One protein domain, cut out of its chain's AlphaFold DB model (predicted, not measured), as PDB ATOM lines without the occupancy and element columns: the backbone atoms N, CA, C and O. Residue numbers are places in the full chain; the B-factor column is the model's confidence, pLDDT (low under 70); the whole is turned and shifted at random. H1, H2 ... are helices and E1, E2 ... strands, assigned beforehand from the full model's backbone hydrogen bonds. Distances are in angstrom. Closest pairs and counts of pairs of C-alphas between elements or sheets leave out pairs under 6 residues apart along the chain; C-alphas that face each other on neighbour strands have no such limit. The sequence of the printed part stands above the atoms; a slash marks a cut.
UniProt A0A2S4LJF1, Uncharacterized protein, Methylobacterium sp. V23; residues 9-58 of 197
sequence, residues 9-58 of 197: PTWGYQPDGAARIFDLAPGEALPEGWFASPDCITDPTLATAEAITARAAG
ATOM      1  N   PRO A   9     -32.746  -9.746 -30.942       89.31
ATOM      2  CA  PRO A   9     -31.459  -9.181 -31.307       89.31
ATOM      3  C   PRO A   9     -31.497  -7.669 -31.076       89.31
ATOM      4  O   PRO A   9     -32.202  -6.927 -31.761       89.31
ATOM      5  N   THR A  10     -30.728  -7.215 -30.093       88.69
ATOM      6  CA  THR A  10     -30.705  -5.830 -29.627       88.69
ATOM      7  C   THR A  10     -29.326  -5.231 -29.862       88.69
ATOM      8  O   THR A  10     -28.309  -5.799 -29.463       88.69
ATOM      9  N   TRP A  11     -29.276  -4.071 -30.514       89.56
ATOM     10  CA  TRP A  11     -28.029  -3.342 -30.733       89.56
ATOM     11  C   TRP A  11     -27.558  -2.645 -29.455       89.56
ATOM     12  O   TRP A  11     -28.329  -1.943 -28.802       89.56
ATOM     13  N   GLY A  12     -26.275  -2.806 -29.135       91.00
ATOM     14  CA  GLY A  12     -25.570  -2.027 -28.125       91.00
ATOM     15  C   GLY A  12     -24.392  -1.263 -28.729       91.00
ATOM     16  O   GLY A  12     -23.721  -1.768 -29.634       91.00
ATOM     17  N   TYR A  13     -24.109  -0.088 -28.164       89.56
ATOM     18  CA  TYR A  13     -23.037   0.827 -28.564       89.56
ATOM     19  C   TYR A  13     -22.161   1.231 -27.370       89.56
ATOM     20  O   TYR A  13     -22.661   1.366 -26.252       89.56
ATOM     21  N   GLN A  14     -20.869   1.464 -27.603       89.94
ATOM     22  CA  GLN A  14     -19.927   2.010 -26.620       89.94
ATOM     23  C   GLN A  14     -19.400   3.393 -27.048       89.94
ATOM     24  O   GLN A  14     -19.388   3.695 -28.243       89.94
ATOM     25  N   PRO A  15     -18.899   4.225 -26.109       84.94
ATOM     26  CA  PRO A  15     -18.401   5.568 -26.424       84.94
ATOM     27  C   PRO A  15     -17.230   5.630 -27.413       84.94
ATOM     28  O   PRO A  15     -17.021   6.659 -28.050       84.94
ATOM     29  N   ASP A  16     -16.473   4.540 -27.550       82.44
ATOM     30  CA  ASP A  16     -15.358   4.401 -28.493       82.44
ATOM     31  C   ASP A  16     -15.801   3.995 -29.915       82.44
ATOM     32  O   ASP A  16     -14.961   3.726 -30.778       82.44
ATOM     33  N   GLY A  17     -17.117   3.925 -30.155       78.00
ATOM     34  CA  GLY A  17     -17.709   3.539 -31.433       78.00
ATOM     35  C   GLY A  17     -17.852   2.030 -31.639       78.00
ATOM     36  O   GLY A  17     -18.217   1.607 -32.738       78.00
ATOM     37  N   ALA A  18     -17.562   1.187 -30.640       82.69
ATOM     38  CA  ALA A  18     -17.837  -0.244 -30.749       82.69
ATOM     39  C   ALA A  18     -19.350  -0.512 -30.777       82.69
ATOM     40  O   ALA A  18     -20.105   0.038 -29.976       82.69
ATOM     41  N   ALA A  19     -19.789  -1.393 -31.681       86.62
ATOM     42  CA  ALA A  19     -21.180  -1.821 -31.788       86.62
ATOM     43  C   ALA A  19     -21.282  -3.343 -31.865       86.62
ATOM     44  O   ALA A  19     -20.454  -4.003 -32.501       86.62
ATOM     45  N   ARG A  20     -22.304  -3.904 -31.217       88.69
ATOM     46  CA  ARG A  20     -22.538  -5.349 -31.163       88.69
ATOM     47  C   ARG A  20     -24.022  -5.655 -30.978       88.69
ATOM     48  O   ARG A  20     -24.727  -4.911 -30.303       88.69
ATOM     49  N   ILE A  21     -24.472  -6.770 -31.549       90.00
ATOM     50  CA  ILE A  21     -25.803  -7.331 -31.297       90.00
ATOM     51  C   ILE A  21     -25.731  -8.279 -30.095       90.00
ATOM     52  O   ILE A  21     -24.842  -9.134 -30.024       90.00
ATOM     53  N   PHE A  22     -26.670  -8.116 -29.168       89.06
ATOM     54  CA  PHE A  22     -26.900  -8.985 -28.020       89.06
ATOM     55  C   PHE A  22     -28.263  -9.661 -28.157       89.06
ATOM     56  O   PHE A  22     -29.240  -9.003 -28.506       89.06
ATOM     57  N   ASP A  23     -28.334 -10.953 -27.852       92.06
ATOM     58  CA  ASP A  23     -29.598 -11.684 -27.782       92.06
ATOM     59  C   ASP A  23     -30.165 -11.524 -26.367       92.06
ATOM     60  O   ASP A  23     -29.737 -12.216 -25.445       92.06
ATOM     61  N   LEU A  24     -31.076 -10.563 -26.190       88.31
ATOM     62  CA  LEU A  24     -31.623 -10.171 -24.885       88.31
ATOM     63  C   LEU A  24     -33.114 -10.490 -24.793       88.31
ATOM     64  O   LEU A  24     -33.834 -10.376 -25.785       88.31
ATOM     65  N   ALA A  25     -33.607 -10.851 -23.610       88.62
ATOM     66  CA  ALA A  25     -35.045 -10.973 -23.392       88.62
ATOM     67  C   ALA A  25     -35.737  -9.589 -23.484       88.62
ATOM     68  O   ALA A  25     -35.112  -8.555 -23.222       88.62
ATOM     69  N   PRO A  26     -37.039  -9.517 -23.821       84.75
ATOM     70  CA  PRO A  26     -37.758  -8.249 -23.878       84.75
ATOM     71  C   PRO A  26     -37.690  -7.478 -22.548       84.75
ATOM     72  O   PRO A  26     -38.180  -7.942 -21.520       84.75
ATOM     73  N   GLY A  27     -37.099  -6.279 -22.574       82.94
ATOM     74  CA  GLY A  27     -36.938  -5.416 -21.395       82.94
ATOM     75  C   GLY A  27     -35.696  -5.699 -20.541       82.94
ATOM     76  O   GLY A  27     -35.490  -5.011 -19.541       82.94
ATOM     77  N   GLU A  28     -34.861  -6.666 -20.927       88.94
ATOM     78  CA  GLU A  28     -33.556  -6.898 -20.310       88.94
ATOM     79  C   GLU A  28     -32.585  -5.754 -20.649       88.94
ATOM     80  O   GLU A  28     -32.548  -5.246 -21.773       88.94
ATOM     81  N   ALA A  29     -31.823  -5.305 -19.652       89.06
ATOM     82  CA  ALA A  29     -30.865  -4.222 -19.827       89.06
ATOM     83  C   ALA A  29     -29.616  -4.702 -20.580       89.06
ATOM     84  O   ALA A  29     -29.169  -5.837 -20.415       89.06
ATOM     85  N   LEU A  30     -29.009  -3.806 -21.360       91.25
ATOM     86  CA  LEU A  30     -27.705  -4.062 -21.968       91.25
ATOM     87  C   LEU A  30     -26.623  -4.265 -20.887       91.25
ATOM     88  O   LEU A  30     -26.727  -3.687 -19.799       91.25
ATOM     89  N   PRO A  31     -25.564  -5.044 -21.184       92.56
ATOM     90  CA  PRO A  31     -24.428  -5.197 -20.281       92.56
ATOM     91  C   PRO A  31     -23.800  -3.855 -19.891       92.56
ATOM     92  O   PRO A  31     -23.833  -2.886 -20.649       92.56
ATOM     93  N   GLU A  32     -23.177  -3.808 -18.714       91.44
ATOM     94  CA  GLU A  32     -22.542  -2.592 -18.202       91.44
ATOM     95  C   GLU A  32     -21.532  -2.009 -19.210       91.44
ATOM     96  O   GLU A  32     -20.702  -2.722 -19.780       91.44
ATOM     97  N   GLY A  33     -21.629  -0.699 -19.453       89.06
ATOM     98  CA  GLY A  33     -20.801   0.012 -20.431       89.06
ATOM     99  C   GLY A  33     -21.301  -0.045 -21.880       89.06
ATOM    100  O   GLY A  33     -20.614   0.480 -22.755       89.06
ATOM    101  N   TRP A  34     -22.471  -0.643 -22.136       92.00
ATOM    102  CA  TRP A  34     -23.155  -0.634 -23.431       92.00
ATOM    103  C   TRP A  34     -24.459   0.165 -23.362       92.00
ATOM    104  O   TRP A  34     -25.203   0.101 -22.385       92.00
ATOM    105  N   PHE A  35     -24.750   0.914 -24.421       90.38
ATOM    106  CA  PHE A  35     -25.890   1.821 -24.509       90.38
ATOM    107  C   PHE A  35     -26.763   1.469 -25.711       90.38
ATOM    108  O   PHE A  35     -26.259   1.019 -26.734       90.38
ATOM    109  N   ALA A  36     -28.072   1.700 -25.608       87.38
ATOM    110  CA  ALA A  36     -29.018   1.405 -26.688       87.38
ATOM    111  C   ALA A  36     -29.015   2.462 -27.811       87.38
ATOM    112  O   ALA A  36     -29.584   2.221 -28.872       87.38
ATOM    113  N   SER A  37     -28.387   3.626 -27.582       82.81
ATOM    114  CA  SER A  37     -28.289   4.705 -28.569       82.81
ATOM    115  C   SER A  37     -26.848   4.893 -29.059       82.81
ATOM    116  O   SER A  37     -25.942   4.934 -28.219       82.81
ATOM    117  N   PRO A  38     -26.633   5.093 -30.375       78.50
ATOM    118  CA  PRO A  38     -25.362   5.557 -30.933       78.50
ATOM    119  C   PRO A  38     -24.922   6.932 -30.409       78.50
ATOM    120  O   PRO A  38     -23.756   7.284 -30.546       78.50
ATOM    121  N   ASP A  39     -25.814   7.702 -29.775       82.12
ATOM    122  CA  ASP A  39     -25.501   9.027 -29.220       82.12
ATOM    123  C   ASP A  39     -24.464   8.984 -28.083       82.12
ATOM    124  O   ASP A  39     -23.940  10.019 -27.673       82.12
ATOM    125  N   CYS A  40     -24.162   7.796 -27.541       81.38
ATOM    126  CA  CYS A  40     -23.093   7.628 -26.559       81.38
ATOM    127  C   CYS A  40     -21.685   7.751 -27.171       81.38
ATOM    128  O   CYS A  40     -20.723   7.918 -26.417       81.38
ATOM    129  N   ILE A  41     -21.556   7.662 -28.501       83.44
ATOM    130  CA  ILE A  41     -20.288   7.731 -29.230       83.44
ATOM    131  C   ILE A  41     -19.770   9.172 -29.190       83.44
ATOM    132  O   ILE A  41     -20.418  10.100 -29.667       83.44
ATOM    133  N   THR A  42     -18.585   9.368 -28.612       79.31
ATOM    134  CA  THR A  42     -18.034  10.711 -28.356       79.31
ATOM    135  C   THR A  42     -17.312  11.315 -29.559       79.31
ATOM    136  O   THR A  42     -17.132  12.531 -29.611       79.31
ATOM    137  N   ASP A  43     -16.929  10.488 -30.533       76.44
ATOM    138  CA  ASP A  43     -16.375  10.918 -31.817       76.44
ATOM    139  C   ASP A  43     -17.456  10.844 -32.916       76.44
ATOM    140  O   ASP A  43     -17.852   9.745 -33.322       76.44
ATOM    141  N   PRO A  44     -17.927  11.986 -33.453       68.62
ATOM    142  CA  PRO A  44     -18.988  12.009 -34.456       68.62
ATOM    143  C   PRO A  44     -18.601  11.325 -35.775       68.62
ATOM    144  O   PRO A  44     -19.485  10.912 -36.522       68.62
ATOM    145  N   THR A  45     -17.306  11.151 -36.067       71.94
ATOM    146  CA  THR A  45     -16.857  10.417 -37.265       71.94
ATOM    147  C   THR A  45     -17.129   8.912 -37.165       71.94
ATOM    148  O   THR A  45     -17.294   8.237 -38.183       71.94
ATOM    149  N   LEU A  46     -17.252   8.395 -35.939       68.88
ATOM    150  CA  LEU A  46     -17.546   6.994 -35.639       68.88
ATOM    151  C   LEU A  46     -19.045   6.722 -35.464       68.88
ATOM    152  O   LEU A  46     -19.450   5.564 -35.448       68.88
ATOM    153  N   ALA A  47     -19.872   7.767 -35.379       68.56
ATOM    154  CA  ALA A  47     -21.324   7.669 -35.226       68.56
ATOM    155  C   ALA A  47     -22.078   7.519 -36.567       68.56
ATOM    156  O   ALA A  47     -23.294   7.697 -36.627       68.56
ATOM    157  N   THR A  48     -21.379   7.201 -37.665       73.06
ATOM    158  CA  THR A  48     -22.006   6.935 -38.969       73.06
ATOM    159  C   THR A  48     -22.358   5.454 -39.125       73.06
ATOM    160  O   THR A  48     -21.624   4.569 -38.681       73.06
ATOM    161  N   ALA A  49     -23.470   5.162 -39.809       70.00
ATOM    162  CA  ALA A  49     -23.919   3.786 -40.046       70.00
ATOM    163  C   ALA A  49     -22.857   2.930 -40.767       70.00
ATOM    164  O   ALA A  49     -22.727   1.733 -40.503       70.00
ATOM    165  N   GLU A  50     -22.059   3.544 -41.640       74.31
ATOM    166  CA  GLU A  50     -20.988   2.888 -42.392       74.31
ATOM    167  C   GLU A  50     -19.764   2.574 -41.522       74.31
ATOM    168  O   GLU A  50     -19.259   1.450 -41.582       74.31
ATOM    169  N   ALA A  51     -19.326   3.510 -40.671       69.69
ATOM    170  CA  ALA A  51     -18.213   3.286 -39.745       69.69
ATOM    171  C   ALA A  51     -18.535   2.181 -38.729       69.69
ATOM    172  O   ALA A  51     -17.720   1.281 -38.496       69.69
ATOM    173  N   ILE A  52     -19.760   2.201 -38.197       70.75
ATOM    174  CA  ILE A  52     -20.274   1.203 -37.257       70.75
ATOM    175  C   ILE A  52     -20.314  -0.188 -37.913       70.75
ATOM    176  O   ILE A  52     -19.813  -1.168 -37.354       70.75
ATOM    177  N   THR A  53     -20.842  -0.276 -39.138       74.25
ATOM    178  CA  THR A  53     -20.969  -1.543 -39.877       74.25
ATOM    179  C   THR A  53     -19.610  -2.103 -40.313       74.25
ATOM    180  O   THR A  53     -19.379  -3.313 -40.244       74.25
ATOM    181  N   ALA A  54     -18.680  -1.247 -40.745       71.88
ATOM    182  CA  ALA A  54     -17.334  -1.659 -41.132       71.88
ATOM    183  C   ALA A  54     -16.570  -2.272 -39.949       71.88
ATOM    184  O   ALA A  54     -15.971  -3.342 -40.090       71.88
ATOM    185  N   ARG A  55     -16.667  -1.651 -38.767       69.38
ATOM    186  CA  ARG A  55     -15.974  -2.105 -37.557       69.38
ATOM    187  C   ARG A  55     -16.587  -3.368 -36.952       69.38
ATOM    188  O   ARG A  55     -15.834  -4.259 -36.565       69.38
ATOM    189  N   ALA A  56     -17.916  -3.499 -36.943       69.00
ATOM    190  CA  ALA A  56     -18.592  -4.740 -36.543       69.00
ATOM    191  C   ALA A  56     -18.177  -5.939 -37.423       69.00
ATOM    192  O   ALA A  56     -18.102  -7.071 -36.951       69.00
ATOM    193  N   ALA A  57     -17.833  -5.682 -38.690       75.56
ATOM    194  CA  ALA A  57     -17.300  -6.673 -39.622       75.56
ATOM    195  C   ALA A  57     -15.771  -6.885 -39.518       75.56
ATOM    196  O   ALA A  57     -15.197  -7.569 -40.365       75.56
ATOM    197  N   GLY A  58     -15.092  -6.284 -38.530       70.19
ATOM    198  CA  GLY A  58     -13.639  -6.386 -38.347       70.19
ATOM    199  C   GLY A  58     -12.813  -5.696 -39.438       70.19
ATOM    200  O   GLY A  58     -11.634  -6.008 -39.604       70.19
TER     201      GLY A  58
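AT A GLANCE: This is residues 9 to 58 of the 197 residues of an uncharacterized protein of Methylobacterium sp. V23 (UniProt A0A2S4LJF1). There is little regular structure here: a small two-strand hairpin, E1 and E2, from whose end the long stretch of residues 25 to 48 folds back past the strands to a short helix, H1, near the start of E2. The printed part has 50 residues, 19 in named elements, in the order E1, E2, H1, with the strands antiparallel and the class mixed. It is compact, with a radius of gyration of the C-alphas of 10.7 A, and spans 31 by 20 by 13 A.

HOW THE PARTS SIT: Look first at E1, residues 9 to 13, and E2, residues 19 to 24, a hairpin with a tight link, their directions 142 degrees apart. N 10 and O 22 are within hydrogen-bond range at 2.8 A. In H1, residues 49 to 56, every O i to N i+4 pair is within range. The closest C-alphas of E2 and H1 are those of Ala 19 and Ala 56, 6.2 A. E1 and H1 are apart.

IN THESE COORDINATES: Find C-alpha 9 at (-31.459, -9.181, -31.307); E1 runs 13.4 A from there. E2 covers 15.0 A. H1 covers 10.6 A, ending at C-alpha 56, (-18.592, -4.740, -36.543).

THE WHOLE: The C-alphas of Ala 25 and Thr 45 are farthest apart, 31.3 A. The printed part has no cut; the link from E2 to H1 is long. Six residues, 44, 46 to 47, 51 and 55 to 56, have pLDDT under 70.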